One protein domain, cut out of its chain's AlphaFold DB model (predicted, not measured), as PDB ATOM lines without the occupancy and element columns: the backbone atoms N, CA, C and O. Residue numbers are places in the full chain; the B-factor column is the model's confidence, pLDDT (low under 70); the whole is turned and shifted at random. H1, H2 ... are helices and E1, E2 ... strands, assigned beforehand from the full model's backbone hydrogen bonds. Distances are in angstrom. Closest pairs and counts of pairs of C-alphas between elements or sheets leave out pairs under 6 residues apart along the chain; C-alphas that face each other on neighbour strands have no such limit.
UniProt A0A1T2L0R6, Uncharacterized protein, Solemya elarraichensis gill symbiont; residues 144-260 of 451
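This is residues 144 to 260 of the 451 residues of an uncharacterized protein of Solemya elarraichensis gill symbiont (UniProt A0A1T2L0R6). A strongly twisted four-stranded sheet is covered on one face by H2 and H3, forming two layers, a sheet with helices on one face. H4 packs beside H3 and grazes the sheet, while E1 and H1 lie beyond H2, farthest from the domain's centre. The 117 printed residues have four named helices and five named strands, in order E1 H1 H2 E2 H3 E3 E4 H4 E5. The mixed sheet runs E2 E5 E3 E4; the class is mixed, helices and strands; the whole is compact, radius of gyration of the C-alphas 14.0 A, spans 37 by 33 by 23 A.

Start at E5, residues 249 to 257, whose residues 249 to 252 pair antiparallel with E2, residues 181 to 184; N 250 and O 183 are 2.9 A apart. Its residues 252 to 257 pair parallel with E3, residues 219 to 224; N 221 and O 253 are 2.9 A apart. E3 and E4, residues 229 to 233, form an antiparallel hairpin; N 222 and O 231 are 2.8 A apart. H2, residues 157 to 167, is over E3 at a height over the sheet of 8.9 A; their closest C-alphas, Ala 161 and Leu 223, are 6.8 A apart. On the same face, H3, residues 185 to 195, has C-alpha 192 at 5.7 A from C-alpha 232 of E4, their closest pair. H4, residues 236 to 244, touches H3 at a shallow tilt of 21 degrees, opposite ways; their closest C-alphas, Ile 189 and Ile 236, are 6.3 A apart. H1, residues 148 to 151, is close but not clearly touching H2, with closest C-alphas Leu 151 and Ala 159 at 6.8 A. E1, residues 144 to 146, pairs with no named strand. Every O i to N i+4 pair is within hydrogen-bond range in H3 and H4, and 6 of 7 in H2; H1 is too short for one.

Find E1 beginning at C-alpha 144, (114.279, 116.888, 116.395). E5 spans 24.5 A to C-alpha 257 at (126.695, 110.309, 111.469). H2 and H3 each span 15.6 A, E3 16.4 A.

The farthest C-alphas, Gly 246 and Asn 260, are 40.0 A apart. The printed part has no cut; the links H2 to E2 and H3 to E3 are long. Look for pLDDT under 70 in 31 residues, among them 172 to 179, 196 to 202 and 210 to 217.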
ATOM      1  N   GLU A 144     115.165 116.887 115.238       62.41
ATOM      2  CA  GLU A 144     114.279 116.888 116.395       62.41
ATOM      3  C   GLU A 144     115.060 116.394 117.621       62.41
ATOM      4  O   GLU A 144     115.603 115.287 117.610       62.41
ATOM      5  N   ARG A 145     115.133 117.195 118.691       66.75
ATOM      6  CA  ARG A 145     115.619 116.707 119.988       66.75
ATOM      7  C   ARG A 145     114.482 116.091 120.780       66.75
ATOM      8  O   ARG A 145     113.393 116.651 120.875       66.75
ATOM      9  N   TYR A 146     114.779 114.975 121.431       70.19
ATOM     10  CA  TYR A 146     113.895 114.385 122.427       70.19
ATOM     11  C   TYR A 146     114.660 114.074 123.713       70.19
ATOM     12  O   TYR A 146     115.848 113.768 123.706       70.19
ATOM     13  N   SER A 147     113.976 114.172 124.843       78.06
ATOM     14  CA  SER A 147     114.499 113.842 126.168       78.06
ATOM     15  C   SER A 147     114.492 112.333 126.424       78.06
ATOM     16  O   SER A 147     113.705 111.589 125.838       78.06
ATOM     17  N   LEU A 148     115.291 111.878 127.395       78.00
ATOM     18  CA  LEU A 148     115.265 110.484 127.861       78.00
ATOM     19  C   LEU A 148     113.857 110.003 128.261       78.00
ATOM     20  O   LEU A 148     113.542 108.832 128.075       78.00
ATOM     21  N   GLY A 149     112.999 110.883 128.788       77.50
ATOM     22  CA  GLY A 149     111.619 110.531 129.147       77.50
ATOM     23  C   GLY A 149     110.749 110.173 127.936       77.50
ATOM     24  O   GLY A 149     109.816 109.385 128.057       77.50
ATOM     25  N   GLN A 150     111.089 110.695 126.755       79.50
ATOM     26  CA  GLN A 150     110.378 110.427 125.502       79.50
ATOM     27  C   GLN A 150     110.799 109.105 124.838       79.50
ATOM     28  O   GLN A 150     110.125 108.662 123.910       79.50
ATOM     29  N   LEU A 151     111.854 108.427 125.315       77.12
ATOM     30  CA  LEU A 151     112.176 107.051 124.896       77.12
ATOM     31  C   LEU A 151     111.180 106.012 125.441       77.12
ATOM     32  O   LEU A 151     111.160 104.875 124.977       77.12
ATOM     33  N   GLY A 152     110.326 106.394 126.397       70.75
ATOM     34  CA  GLY A 152     109.395 105.475 127.045       70.75
ATOM     35  C   GLY A 152     110.116 104.450 127.926       70.75
ATOM     36  O   GLY A 152     111.174 104.727 128.494       70.75
ATOM     37  N   SER A 153     109.533 103.258 128.069       71.06
ATOM     38  CA  SER A 153     110.120 102.156 128.847       71.06
ATOM     39  C   SER A 153     111.350 101.530 128.181       71.06
ATOM     40  O   SER A 153     112.163 100.909 128.863       71.06
ATOM     41  N   SER A 154     111.505 101.703 126.867       64.19
ATOM     42  CA  SER A 154     112.598 101.141 126.074       64.19
ATOM     43  C   SER A 154     113.810 102.071 126.098       64.19
ATOM     44  O   SER A 154     114.085 102.804 125.151       64.19
ATOM     45  N   LYS A 155     114.541 102.061 127.214       81.38
ATOM     46  CA  LYS A 155     115.840 102.737 127.349       81.38
ATOM     47  C   LYS A 155     116.945 101.891 126.711       81.38
ATOM     48  O   LYS A 155     117.790 101.350 127.414       81.38
ATOM     49  N   SER A 156     116.889 101.746 125.390       90.19
ATOM     50  CA  SER A 156     117.793 100.892 124.619       90.19
ATOM     51  C   SER A 156     118.504 101.670 123.510       90.19
ATOM     52  O   SER A 156     118.021 102.715 123.057       90.19
ATOM     53  N   ILE A 157     119.649 101.157 123.059       91.38
ATOM     54  CA  ILE A 157     120.362 101.668 121.877       91.38
ATOM     55  C   ILE A 157     119.454 101.591 120.653       91.38
ATOM     56  O   ILE A 157     119.377 102.556 119.892       91.38
ATOM     57  N   GLN A 158     118.725 100.483 120.490       91.75
ATOM     58  CA  GLN A 158     117.830 100.308 119.348       91.75
ATOM     59  C   GLN A 158     116.744 101.392 119.289       91.75
ATOM     60  O   GLN A 158     116.490 101.935 118.221       91.75
ATOM     61  N   ALA A 159     116.154 101.782 120.424       90.31
ATOM     62  CA  ALA A 159     115.126 102.823 120.448       90.31
ATOM     63  C   ALA A 159     115.671 104.207 120.040       90.31
ATOM     64  O   ALA A 159     114.951 105.008 119.439       90.31
ATOM     65  N   VAL A 160     116.939 104.493 120.355       89.25
ATOM     66  CA  VAL A 160     117.634 105.704 119.889       89.25
ATOM     67  C   VAL A 160     117.932 105.609 118.393       89.25
ATOM     68  O   VAL A 160     117.660 106.552 117.650       89.25
ATOM     69  N   ALA A 161     118.431 104.458 117.940       90.31
ATOM     70  CA  ALA A 161     118.734 104.199 116.540       90.31
ATOM     71  C   ALA A 161     117.488 104.313 115.646       90.31
ATOM     72  O   ALA A 161     117.536 105.002 114.632       90.31
ATOM     73  N   ASP A 162     116.352 103.736 116.047       89.38
ATOM     74  CA  ASP A 162     115.094 103.778 115.287       89.38
ATOM     75  C   ASP A 162     114.598 105.215 115.071       89.38
ATOM     76  O   ASP A 162     114.162 105.578 113.977       89.38
ATOM     77  N   ARG A 163     114.706 106.065 116.102       85.19
ATOM     78  CA  ARG A 163     114.357 107.492 116.012       85.19
ATOM     79  C   ARG A 163     115.311 108.248 115.090       85.19
ATOM     80  O   ARG A 163     114.863 109.031 114.252       85.19
ATOM     81  N   TYR A 164     116.611 107.988 115.205       82.00
ATOM     82  CA  TYR A 164     117.607 108.633 114.359       82.00
ATOM     83  C   TYR A 164     117.472 108.226 112.884       82.00
ATOM     84  O   TYR A 164     117.431 109.077 111.997       82.00
ATOM     85  N   PHE A 165     117.333 106.935 112.604       83.50
ATOM     86  CA  PHE A 165     117.195 106.418 111.244       83.50
ATOM     87  C   PHE A 165     115.846 106.774 110.610       83.50
ATOM     88  O   PHE A 165     115.785 107.039 109.410       83.50
ATOM     89  N   GLY A 166     114.774 106.825 111.407       79.50
ATOM     90  CA  GLY A 166     113.427 107.134 110.928       79.50
ATOM     91  C   GLY A 166     113.180 108.620 110.669       79.50
ATOM     92  O   GLY A 166     112.670 108.979 109.608       79.50
ATOM     93  N   SER A 167     113.529 109.492 111.620       69.44
ATOM     94  CA  SER A 167     113.182 110.922 111.565       69.44
ATOM     95  C   SER A 167     114.362 111.869 111.781       69.44
ATOM     96  O   SER A 167     114.151 113.066 111.960       69.44
ATOM     97  N   ASN A 168     115.604 111.363 111.769       66.62
ATOM     98  CA  ASN A 168     116.805 112.133 112.118       66.62
ATOM     99  C   ASN A 168     116.731 112.745 113.531       66.62
ATOM    100  O   ASN A 168     117.439 113.701 113.836       66.62
ATOM    101  N   ALA A 169     115.871 112.214 114.406       72.69
ATOM    102  CA  ALA A 169     115.729 112.717 115.762       72.69
ATOM    103  C   ALA A 169     116.918 112.264 116.621       72.69
ATOM    104  O   ALA A 169     117.330 111.104 116.561       72.69
ATOM    105  N   ARG A 170     117.462 113.167 117.440       77.06
ATOM    106  CA  ARG A 170     118.630 112.905 118.294       77.06
ATOM    107  C   ARG A 170     118.244 112.995 119.766       77.06
ATOM    108  O   ARG A 170     117.475 113.871 120.171       77.06
ATOM    109  N   LEU A 171     118.804 112.103 120.580       74.88
ATOM    110  CA  LEU A 171     118.658 112.188 122.028       74.88
ATOM    111  C   LEU A 171     119.318 113.488 122.518       74.88
ATOM    112  O   LEU A 171     120.470 113.770 122.192       74.88
ATOM    113  N   GLY A 172     118.567 114.301 123.259       65.31
ATOM    114  CA  GLY A 172     119.054 115.546 123.841       65.31
ATOM    115  C   GLY A 172     120.209 115.295 124.809       65.31
ATOM    116  O   GLY A 172     120.174 114.337 125.579       65.31
ATOM    117  N   GLU A 173     121.221 116.162 124.770       55.84
ATOM    118  CA  GLU A 173     122.424 116.053 125.593       55.84
ATOM    119  C   GLU A 173     122.026 116.106 127.061       55.84
ATOM    120  O   GLU A 173     121.502 117.106 127.559       55.84
ATOM    121  N   GLN A 174     122.369 115.055 127.791       49.12
ATOM    122  CA  GLN A 174     122.827 115.281 129.143       49.12
ATOM    123  C   GLN A 174     124.316 115.562 129.022       49.12
ATOM    124  O   GLN A 174     125.101 114.635 128.881       49.12
ATOM    125  N   SER A 175     124.708 116.839 129.039       42.28
ATOM    126  CA  SER A 175     126.114 117.231 129.175       42.28
ATOM    127  C   SER A 175     126.649 116.680 130.499       42.28
ATOM    128  O   SER A 175     126.627 117.348 131.536       42.28
ATOM    129  N   ASN A 176     127.089 115.429 130.497       47.59
ATOM    130  CA  ASN A 176     127.799 114.823 131.598       47.59
ATOM    131  C   ASN A 176     128.831 113.829 131.050       47.59
ATOM    132  O   ASN A 176     128.647 113.156 130.042       47.59
ATOM    133  N   SER A 177     129.946 113.709 131.759       52.94
ATOM    134  CA  SER A 177     131.002 112.730 131.495       52.94
ATOM    135  C   SER A 177     130.569 111.274 131.751       52.94
ATOM    136  O   SER A 177     131.414 110.383 131.808       52.94
ATOM    137  N   LYS A 178     129.264 111.019 131.945       62.66
ATOM    138  CA  LYS A 178     128.687 109.735 132.366       62.66
ATOM    139  C   LYS A 178     127.860 109.049 131.272       62.66
ATOM    140  O   LYS A 178     127.268 108.017 131.572       62.66
ATOM    141  N   GLY A 179     127.862 109.563 130.041       69.62
ATOM    142  CA  GLY A 179     127.136 108.992 128.903       69.62
ATOM    143  C   GLY A 179     125.681 109.460 128.805       69.62
ATOM    144  O   GLY A 179     125.056 109.832 129.795       69.62
ATOM    145  N   ASP A 180     125.145 109.405 127.589       75.06
ATOM    146  CA  ASP A 180     123.789 109.825 127.232       75.06
ATOM    147  C   ASP A 180     122.725 108.846 127.748       75.06
ATOM    148  O   ASP A 180     121.588 109.236 128.023       75.06
ATOM    149  N   LEU A 181     123.080 107.562 127.876       84.75
ATOM    150  CA  LEU A 181     122.174 106.489 128.280       84.75
ATOM    151  C   LEU A 181     122.925 105.406 129.074       84.75
ATOM    152  O   LEU A 181     124.081 105.107 128.789       84.75
ATOM    153  N   GLN A 182     122.264 104.808 130.068       87.56
ATOM    154  CA  GLN A 182     122.711 103.557 130.694       87.56
ATOM    155  C   GLN A 182     122.010 102.404 129.987       87.56
ATOM    156  O   GLN A 182     120.778 102.388 129.948       87.56
ATOM    157  N   VAL A 183     122.779 101.471 129.438       90.12
ATOM    158  CA  VAL A 183     122.259 100.364 128.626       90.12
ATOM    159  C   VAL A 183     122.747  99.030 129.159       90.12
ATOM    160  O   VAL A 183     123.786  98.964 129.818       90.12
ATOM    161  N   ASP A 184     121.999  97.975 128.865       92.00
ATOM    162  CA  ASP A 184     122.383  96.606 129.188       92.00
ATOM    163  C   ASP A 184     123.641  96.199 128.398       92.00
ATOM    164  O   ASP A 184     123.756  96.466 127.196       92.00
ATOM    165  N   ILE A 185     124.603  95.557 129.067       91.94
ATOM    166  CA  ILE A 185     125.823  95.068 128.411       91.94
ATOM    167  C   ILE A 185     125.502  94.005 127.343       91.94
ATOM    168  O   ILE A 185     126.201  93.940 126.328       91.94
ATOM    169  N   ASP A 186     124.439  93.214 127.505       92.75
ATOM    170  CA  ASP A 186     124.002  92.241 126.499       92.75
ATOM    171  C   ASP A 186     123.517  92.913 125.215       92.75
ATOM    172  O   ASP A 186     123.752  92.380 124.128       92.75
ATOM    173  N   GLU A 187     122.902  94.098 125.303       92.69
ATOM    174  CA  GLU A 187     122.529  94.870 124.114       92.69
ATOM    175  C   GLU A 187     123.783  95.301 123.340       92.69
ATOM    176  O   GLU A 187     123.865  95.093 122.126       92.69
ATOM    177  N   LEU A 188     124.800  95.821 124.037       91.00
ATOM    178  CA  LEU A 188     126.080  96.218 123.437       91.00
ATOM    179  C   LEU A 188     126.785  95.045 122.747       91.00
ATOM    180  O   LEU A 188     127.200  95.156 121.591       91.00
ATOM    181  N   ILE A 189     126.897  93.910 123.444       89.94
ATOM    182  CA  ILE A 189     127.506  92.687 122.906       89.94
ATOM    183  C   ILE A 189     126.692  92.167 121.713       89.94
ATOM    184  O   ILE A 189     127.267  91.744 120.708       89.94
ATOM    185  N   GLY A 190     125.361  92.206 121.804       89.69
ATOM    186  CA  GLY A 190     124.449  91.788 120.744       89.69
ATOM    187  C   GLY A 190     124.624  92.605 119.465       89.69
ATOM    188  O   GLY A 190     124.776  92.024 118.388       89.69
ATOM    189  N   ILE A 191     124.670  93.937 119.583       88.69
ATOM    190  CA  ILE A 191     124.920  94.842 118.454       88.69
ATOM    191  C   ILE A 191     126.301  94.569 117.870       88.69
ATOM    192  O   ILE A 191     126.407  94.265 116.685       88.69
ATOM    193  N   ALA A 192     127.354  94.589 118.688       84.50
ATOM    194  CA  ALA A 192     128.706  94.395 118.184       84.50
ATOM    195  C   ALA A 192     128.879  93.052 117.453       84.50
ATOM    196  O   ALA A 192     129.470  93.003 116.380       84.50
ATOM    197  N   ASN A 193     128.311  91.960 117.974       83.25
ATOM    198  CA  ASN A 193     128.385  90.651 117.321       83.25
ATOM    199  C   ASN A 193     127.569  90.565 116.025       83.25
ATOM    200  O   ASN A 193     127.957  89.826 115.118       83.25
ATOM    201  N   ARG A 194     126.430  91.265 115.934       82.25
ATOM    202  CA  ARG A 194     125.623  91.315 114.707       82.25
ATOM    203  C   ARG A 194     126.378  92.042 113.599       82.25
ATOM    204  O   ARG A 194     126.462  91.529 112.489       82.25
ATOM    205  N   GLU A 195     126.969  93.185 113.926       74.31
ATOM    206  CA  GLU A 195     127.670  94.041 112.963       74.31
ATOM    207  C   GLU A 195     129.022  93.437 112.538       74.31
ATOM    208  O   GLU A 195     129.417  93.584 111.385       74.31
ATOM    209  N   LYS A 196     129.679  92.644 113.403       65.12
ATOM    210  CA  LYS A 196     130.862  91.830 113.046       65.12
ATOM    211  C   LYS A 196     130.600  90.743 111.997       65.12
ATOM    212  O   LYS A 196     131.527  90.274 111.346       65.12
ATOM    213  N   LYS A 197     129.349  90.293 111.852       50.91
ATOM    214  CA  LYS A 197     128.960  89.228 110.909       50.91
ATOM    215  C   LYS A 197     128.551  89.754 109.528       50.91
ATOM    216  O   LYS A 197     128.096  88.963 108.702       50.91
ATOM    217  N   GLY A 198     128.696  91.056 109.270       48.75
ATOM    218  CA  GLY A 198     128.519  91.621 107.935       48.75
ATOM    219  C   GLY A 198     129.476  90.988 106.918       48.75
ATOM    220  O   GLY A 198     130.544  90.484 107.264       48.75
ATOM    221  N   SER A 199     129.107  91.015 105.638       45.06
ATOM    222  CA  SER A 199     129.834  90.355 104.539       45.06
ATOM    223  C   SER A 199     131.272  90.852 104.299       45.06
ATOM    224  O   SER A 199     131.955  90.296 103.443       45.06
ATOM    225  N   THR A 200     131.740  91.877 105.024       51.00
ATOM    226  CA  THR A 200     133.038  92.547 104.824       51.00
ATOM    227  C   THR A 200     133.979  92.526 106.038       51.00
ATOM    228  O   THR A 200     135.069  93.082 105.957       51.00
ATOM    229  N   GLY A 201     133.628  91.839 107.134       62.25
ATOM    230  CA  GLY A 201     134.460  91.742 108.346       62.25
ATOM    231  C   GLY A 201     133.955  92.592 109.518       62.25
ATOM    232  O   GLY A 201     132.819  93.062 109.505       62.25
ATOM    233  N   ASP A 202     134.791  92.752 110.552       69.06
ATOM    234  CA  ASP A 202     134.446  93.496 111.771       69.06
ATOM    235  C   ASP A 202     134.033  94.946 111.445       69.06
ATOM    236  O   ASP A 202     134.675  95.617 110.639       69.06
ATOM    237  N   ALA A 203     132.973  95.449 112.087       76.94
ATOM    238  CA  ALA A 203     132.549  96.838 111.941       76.94
ATOM    239  C   ALA A 203     133.417  97.768 112.806       76.94
ATOM    240  O   ALA A 203     133.499  97.587 114.021       76.94
ATOM    241  N   TRP A 204     134.039  98.775 112.192       83.38
ATOM    242  CA  TRP A 204     134.896  99.756 112.865       83.38
ATOM    243  C   TRP A 204     134.934 101.069 112.071       83.38
ATOM    244  O   TRP A 204     134.824 101.069 110.845       83.38
ATOM    245  N   TRP A 205     135.087 102.212 112.749       84.62
ATOM    246  CA  TRP A 205     135.244 103.507 112.066       84.62
ATOM    247  C   TRP A 205     136.634 104.123 112.194       84.62
ATOM    248  O   TRP A 205     136.969 105.009 111.413       84.62
ATOM    249  N   TYR A 206     137.460 103.616 113.107       82.62
ATOM    250  CA  TYR A 206     138.857 104.002 113.260       82.62
ATOM    251  C   TYR A 206     139.693 102.842 113.813       82.62
ATOM    252  O   TYR A 206     139.158 101.873 114.354       82.62
ATOM    253  N   VAL A 207     141.007 102.962 113.676       84.19
ATOM    254  CA  VAL A 207     142.006 102.108 114.309       84.19
ATOM    255  C   VAL A 207     142.530 102.833 115.543       84.19
ATOM    256  O   VAL A 207     143.073 103.934 115.433       84.19
ATOM    257  N   SER A 208     142.376 102.205 116.709       80.94
ATOM    258  CA  SER A 208     142.945 102.710 117.958       80.94
ATOM    259  C   SER A 208     144.449 102.463 118.014       80.94
ATOM    260  O   SER A 208     144.912 101.350 117.750       80.94
ATOM    261  N   ALA A 209     145.213 103.469 118.436       74.38
ATOM    262  CA  ALA A 209     146.639 103.293 118.714       74.38
ATOM    263  C   ALA A 209     146.922 102.591 120.046       74.38
ATOM    264  O   ALA A 209     148.006 102.042 120.256       74.38
ATOM    265  N   LYS A 210     145.954 102.601 120.964       68.44
ATOM    266  CA  LYS A 210     146.068 101.948 122.267       68.44
ATOM    267  C   LYS A 210     145.328 100.619 122.218       68.44
ATOM    268  O   LYS A 210     144.139 100.575 121.902       68.44
ATOM    269  N   SER A 211     146.002  99.535 122.609       56.69
ATOM    270  CA  SER A 211     145.284  98.371 123.129       56.69
ATOM    271  C   SER A 211     144.489  98.880 124.326       56.69
ATOM    272  O   SER A 211     145.109  99.410 125.244       56.69
ATOM    273  N   HIS A 212     143.162  98.816 124.307       55.03
ATOM    274  CA  HIS A 212     142.342  99.301 125.414       55.03
ATOM    275  C   HIS A 212     142.275  98.211 126.496       55.03
ATOM    276  O   HIS A 212     141.501  97.276 126.336       55.03
ATOM    277  N   PRO A 213     143.048  98.275 127.604       45.69
ATOM    278  CA  PRO A 213     143.027  97.218 128.620       45.69
ATOM    279  C   PRO A 213     141.754  97.229 129.486       45.69
ATOM    280  O   PRO A 213     141.577  96.351 130.323       45.69
ATOM    281  N   ALA A 214     140.885  98.232 129.335       52.75
ATOM    282  CA  ALA A 214     139.633  98.365 130.068       52.75
ATOM    283  C   ALA A 214     138.520  98.814 129.117       52.75
ATOM    284  O   ALA A 214     138.784  99.567 128.179       52.75
ATOM    285  N   ALA A 215     137.278  98.398 129.394       59.12
ATOM    286  CA  ALA A 215     136.090  98.888 128.699       59.12
ATOM    287  C   ALA A 215     136.010 100.413 128.868       59.12
ATOM    288  O   ALA A 215     135.595 100.909 129.921       59.12
ATOM    289  N   GLN A 216     136.489 101.148 127.864       67.75
ATOM    290  CA  GLN A 216     136.545 102.600 127.883       67.75
ATOM    291  C   GLN A 216     135.121 103.130 128.029       67.75
ATOM    292  O   GLN A 216     134.234 102.777 127.256       67.75
ATOM    293  N   LEU A 217     134.897 103.933 129.069       68.69
ATOM    294  CA  LEU A 217     133.594 104.516 129.349       68.69
ATOM    295  C   LEU A 217     133.586 106.030 129.100       68.69
ATOM    296  O   LEU A 217     134.586 106.685 129.403       68.69
ATOM    297  N   PRO A 218     132.451 106.597 128.651       80.50
ATOM    298  CA  PRO A 218     131.295 105.874 128.111       80.50
ATOM    299  C   PRO A 218     131.662 105.100 126.833       80.50
ATOM    300  O   PRO A 218     132.568 105.504 126.103       80.50
ATOM    301  N   VAL A 219     130.970 103.984 126.590       82.69
ATOM    302  CA  VAL A 219     131.100 103.208 125.349       82.69
ATOM    303  C   VAL A 219     130.539 104.049 124.205       82.69
ATOM    304  O   VAL A 219     129.427 104.567 124.310       82.69
ATOM    305  N   LEU A 220     131.291 104.214 123.117       83.25
ATOM    306  CA  LEU A 220     130.818 105.011 121.986       83.25
ATOM    307  C   LEU A 220     129.969 104.145 121.052       83.25
ATOM    308  O   LEU A 220     130.375 103.052 120.654       83.25
ATOM    309  N   VAL A 221     128.791 104.649 120.694       86.25
ATOM    310  CA  VAL A 221     127.871 104.009 119.749       86.25
ATOM    311  C   VAL A 221     127.680 104.940 118.560       86.25
ATOM    312  O   VAL A 221     127.037 105.981 118.661       86.25
ATOM    313  N   SER A 222     128.258 104.564 117.429       84.44
ATOM    314  CA  SER A 222     128.252 105.346 116.198       84.44
ATOM    315  C   SER A 222     127.103 104.902 115.292       84.44
ATOM    316  O   SER A 222     127.034 103.737 114.905       84.44
ATOM    317  N   LEU A 223     126.175 105.814 114.995       84.38
ATOM    318  CA  LEU A 223     124.956 105.576 114.218       84.38
ATOM    319  C   LEU A 223     125.106 106.186 112.820       84.38
ATOM    320  O   LEU A 223     125.395 107.375 112.708       84.38
ATOM    321  N   TYR A 224     124.882 105.408 111.764       78.94
ATOM    322  CA  TYR A 224     125.084 105.815 110.369       78.94
ATOM    323  C   TYR A 224     123.772 105.845 109.600       78.94
ATOM    324  O   TYR A 224     123.167 104.808 109.337       78.94
ATOM    325  N   GLN A 225     123.345 107.043 109.205       73.44
ATOM    326  CA  GLN A 225     122.023 107.246 108.610       73.44
ATOM    327  C   GLN A 225     121.890 106.702 107.177       73.44
ATOM    328  O   GLN A 225     120.776 106.440 106.737       73.44
ATOM    329  N   LYS A 226     122.993 106.568 106.424       73.12
ATOM    330  CA  LYS A 226     122.948 106.097 105.025       73.12
ATOM    331  C   LYS A 226     122.364 104.688 104.918       73.12
ATOM    332  O   LYS A 226     121.467 104.460 104.114       73.12
ATOM    333  N   ASP A 227     122.874 103.789 105.754       78.81
ATOM    334  CA  ASP A 227     122.607 102.350 105.687       78.81
ATOM    335  C   ASP A 227     121.944 101.813 106.969       78.81
ATOM    336  O   ASP A 227     121.844 100.602 107.155       78.81
ATOM    337  N   ASN A 228     121.496 102.702 107.865       86.69
ATOM    338  CA  ASN A 228     120.949 102.370 109.187       86.69
ATOM    339  C   ASN A 228     121.881 101.457 110.004       86.69
ATOM    340  O   ASN A 228     121.442 100.554 110.719       86.69
ATOM    341  N   GLN A 229     123.187 101.686 109.868       86.81
ATOM    342  CA  GLN A 229     124.216 100.867 110.493       86.81
ATOM    343  C   GLN A 229     124.579 101.416 111.875       86.81
ATOM    344  O   GLN A 229     124.586 102.627 112.106       86.81
ATOM    345  N   MET A 230     124.943 100.518 112.787       89.12
ATOM    346  CA  MET A 230     125.489 100.858 114.097       89.12
ATOM    347  C   MET A 230     126.898 100.292 114.237       89.12
ATOM    348  O   MET A 230     127.176  99.191 113.775       89.12
ATOM    349  N   VAL A 231     127.789 101.017 114.904       87.25
ATOM    350  CA  VAL A 231     129.118 100.518 115.261       87.25
ATOM    351  C   VAL A 231     129.371 100.803 116.732       87.25
ATOM    352  O   VAL A 231     129.206 101.934 117.184       87.25
ATOM    353  N   VAL A 232     129.751  99.771 117.483       87.44
ATOM    354  CA  VAL A 232     130.046  99.872 118.918       87.44
ATOM    355  C   VAL A 232     131.555  99.844 119.106       87.44
ATOM    356  O   VAL A 232     132.200  98.849 118.785       87.44
ATOM    357  N   ASP A 233     132.105 100.925 119.649       80.31
ATOM    358  CA  ASP A 233     133.507 100.998 120.061       80.31
ATOM    359  C   ASP A 233     133.651 100.430 121.470       80.31
ATOM    360  O   ASP A 233     133.593 101.141 122.478       80.31
ATOM    361  N   ALA A 234     133.747  99.103 121.528       77.31
ATOM    362  CA  ALA A 234     133.982  98.383 122.763       77.31
ATOM    363  C   ALA A 234     134.812  97.119 122.541       77.31
ATOM    364  O   ALA A 234     134.602  96.359 121.593       77.31
ATOM    365  N   ASP A 235     135.689  96.844 123.502       78.69
ATOM    366  CA  ASP A 235     136.278  95.523 123.669       78.69
ATOM    367  C   ASP A 235     135.218  94.571 124.249       78.69
ATOM    368  O   ASP A 235     134.767  94.710 125.390       78.69
ATOM    369  N   ILE A 236     134.809  93.597 123.436       83.44
ATOM    370  CA  ILE A 236     133.774  92.616 123.778       83.44
ATOM    371  C   ILE A 236     134.188  91.729 124.945       83.44
ATOM    372  O   ILE A 236     133.341  91.374 125.765       83.44
ATOM    373  N   ASP A 237     135.464  91.376 125.050       84.38
ATOM    374  CA  ASP A 237     135.929  90.543 126.150       84.38
ATOM    375  C   ASP A 237     136.039  91.367 127.435       84.38
ATOM    376  O   ASP A 237     135.642  90.881 128.497       84.38
ATOM    377  N   ALA A 238     136.415  92.646 127.343       83.56
ATOM    378  CA  ALA A 238     136.331  93.567 128.476       83.56
ATOM    379  C   ALA A 238     134.878  93.785 128.950       83.56
ATOM    380  O   ALA A 238     134.619  93.818 130.155       83.56
ATOM    381  N   LEU A 239     133.909  93.886 128.028       86.62
ATOM    382  CA  LEU A 239     132.482  93.966 128.371       86.62
ATOM    383  C   LEU A 239     131.987  92.692 129.070       86.62
ATOM    384  O   LEU A 239     131.318  92.780 130.101       86.62
ATOM    385  N   LYS A 240     132.358  91.504 128.569       88.50
ATOM    386  CA  LYS A 240     132.023  90.222 129.217       88.50
ATOM    387  C   LYS A 240     132.625  90.113 130.617       88.50
ATOM    388  O   LYS A 240     131.933  89.692 131.542       88.50
ATOM    389  N   GLN A 241     133.891  90.500 130.790       87.75
ATOM    390  CA  GLN A 241     134.556  90.497 132.099       87.75
ATOM    391  C   GLN A 241     133.866  91.448 133.079       87.75
ATOM    392  O   GLN A 241     133.622  91.091 134.231       87.75
ATOM    393  N   ARG A 242     133.486  92.640 132.610       86.38
ATOM    394  CA  ARG A 242     132.733  93.607 133.410       86.38
ATOM    395  C   ARG A 242     131.385  93.050 133.861       86.38
ATOM    396  O   ARG A 242     131.055  93.172 135.042       86.38
ATOM    397  N   LYS A 243     130.654  92.386 132.965       89.25
ATOM    398  CA  LYS A 243     129.411  91.697 133.322       89.25
ATOM    399  C   LYS A 243     129.654  90.620 134.380       89.25
ATOM    400  O   LYS A 243     128.987  90.605 135.408       89.25
ATOM    401  N   ALA A 244     130.685  89.791 134.197       88.44
ATOM    402  CA  ALA A 244     131.066  88.758 135.163       88.44
ATOM    403  C   ALA A 244     131.454  89.319 136.549       88.44
ATOM    404  O   ALA A 244     131.320  88.619 137.548       88.44
ATOM    405  N   SER A 245     131.888  90.585 136.627       87.44
ATOM    406  CA  SER A 245     132.160  91.290 137.890       87.44
ATOM    407  C   SER A 245     130.916  91.876 138.585       87.44
ATOM    408  O   SER A 245     131.051  92.548 139.605       87.44
ATOM    409  N   GLY A 246     129.709  91.627 138.061       88.56
ATOM    410  CA  GLY A 246     128.432  92.042 138.656       88.56
ATOM    411  C   GLY A 246     127.909  93.404 138.190       88.56
ATOM    412  O   GLY A 246     127.002  93.960 138.805       88.56
ATOM    413  N   THR A 247     128.480  93.974 137.124       87.94
ATOM    414  CA  THR A 247     127.977  95.210 136.510       87.94
ATOM    415  C   THR A 247     127.166  94.873 135.262       87.94
ATOM    416  O   THR A 247     127.754  94.553 134.237       87.94
ATOM    417  N   GLU A 248     125.837  94.979 135.331       89.88
ATOM    418  CA  GLU A 248     124.931  94.612 134.219       89.88
ATOM    419  C   GLU A 248     124.765  95.710 133.158       89.88
ATOM    420  O   GLU A 248     124.332  95.445 132.040       89.88
ATOM    421  N   THR A 249     125.105  96.959 133.490       90.31
ATOM    422  CA  THR A 249     124.897  98.108 132.599       90.31
ATOM    423  C   THR A 249     126.174  98.899 132.354       90.31
ATOM    424  O   THR A 249     127.089  98.931 133.186       90.31
ATOM    425  N   ALA A 250     126.241  99.555 131.198       87.94
ATOM    426  CA  ALA A 250     127.318 100.465 130.845       87.94
ATOM    427  C   ALA A 250     126.764 101.813 130.350       87.94
ATOM    428  O   ALA A 250     125.752 101.846 129.646       87.94
ATOM    429  N   PRO A 251     127.437 102.932 130.675       87.00
ATOM    430  CA  PRO A 251     127.138 104.213 130.057       87.00
ATOM    431  C   PRO A 251     127.556 104.216 128.585       87.00
ATOM    432  O   PRO A 251     128.685 103.825 128.276       87.00
ATOM    433  N   VAL A 252     126.692 104.727 127.706       85.50
ATOM    434  CA  VAL A 252     126.982 104.937 126.278       85.50
ATOM    435  C   VAL A 252     126.908 106.404 125.887       85.50
ATOM    436  O   VAL A 252     126.109 107.144 126.452       85.50
ATOM    437  N   LYS A 253     127.715 106.821 124.907       83.62
ATOM    438  CA  LYS A 253     127.587 108.116 124.218       83.62
ATOM    439  C   LYS A 253     127.331 107.859 122.733       83.62
ATOM    440  O   LYS A 253     128.018 107.030 122.130       83.62
ATOM    441  N   PHE A 254     126.347 108.543 122.157       80.44
ATOM    442  CA  PHE A 254     125.982 108.378 120.751       80.44
ATOM    443  C   PHE A 254     126.775 109.329 119.855       80.44
ATOM    444  O   PHE A 254     126.929 110.510 120.156       80.44
ATOM    445  N   ILE A 255     127.247 108.815 118.722       76.62
ATOM    446  CA  ILE A 255     127.805 109.605 117.621       76.62
ATOM    447  C   ILE A 255     126.815 109.509 116.463       76.62
ATOM    448  O   ILE A 255     126.569 108.423 115.939       76.62
ATOM    449  N   TYR A 256     126.233 110.638 116.070       72.69
ATOM    450  CA  TYR A 256     125.243 110.707 114.999       72.69
ATOM    451  C   TYR A 256     125.929 111.074 113.683       72.69
ATOM    452  O   TYR A 256     126.360 112.209 113.501       72.69
ATOM    453  N   ASN A 257     126.041 110.117 112.762       70.06
ATOM    454  CA  ASN A 257     126.695 110.309 111.469       70.06
ATOM    455  C   ASN A 257     125.649 110.499 110.367       70.06
ATOM    456  O   ASN A 257     124.791 109.630 110.152       70.06
ATOM    457  N   ALA A 258     125.713 111.638 109.677       66.00
ATOM    458  CA  ALA A 258     124.843 111.983 108.557       66.00
ATOM    459  C   ALA A 258     124.997 111.019 107.361       66.00
ATOM    460  O   ALA A 258     125.897 110.184 107.311       66.00
ATOM    461  N   ARG A 259     124.122 111.146 106.354       66.38
ATOM    462  CA  ARG A 259     124.101 110.261 105.166       66.38
ATOM    463  C   ARG A 259     125.386 110.265 104.332       66.38
ATOM    464  O   ARG A 259     125.614 109.325 103.581       66.38
ATOM    465  N   ASN A 260     126.192 111.319 104.424       64.81
ATOM    466  CA  ASN A 260     127.474 111.426 103.730       64.81
ATOM    467  C   ASN A 260     128.654 110.909 104.566       64.81
ATOM    468  O   ASN A 260     129.791 111.035 104.127       64.81
TER     469      ASN A 260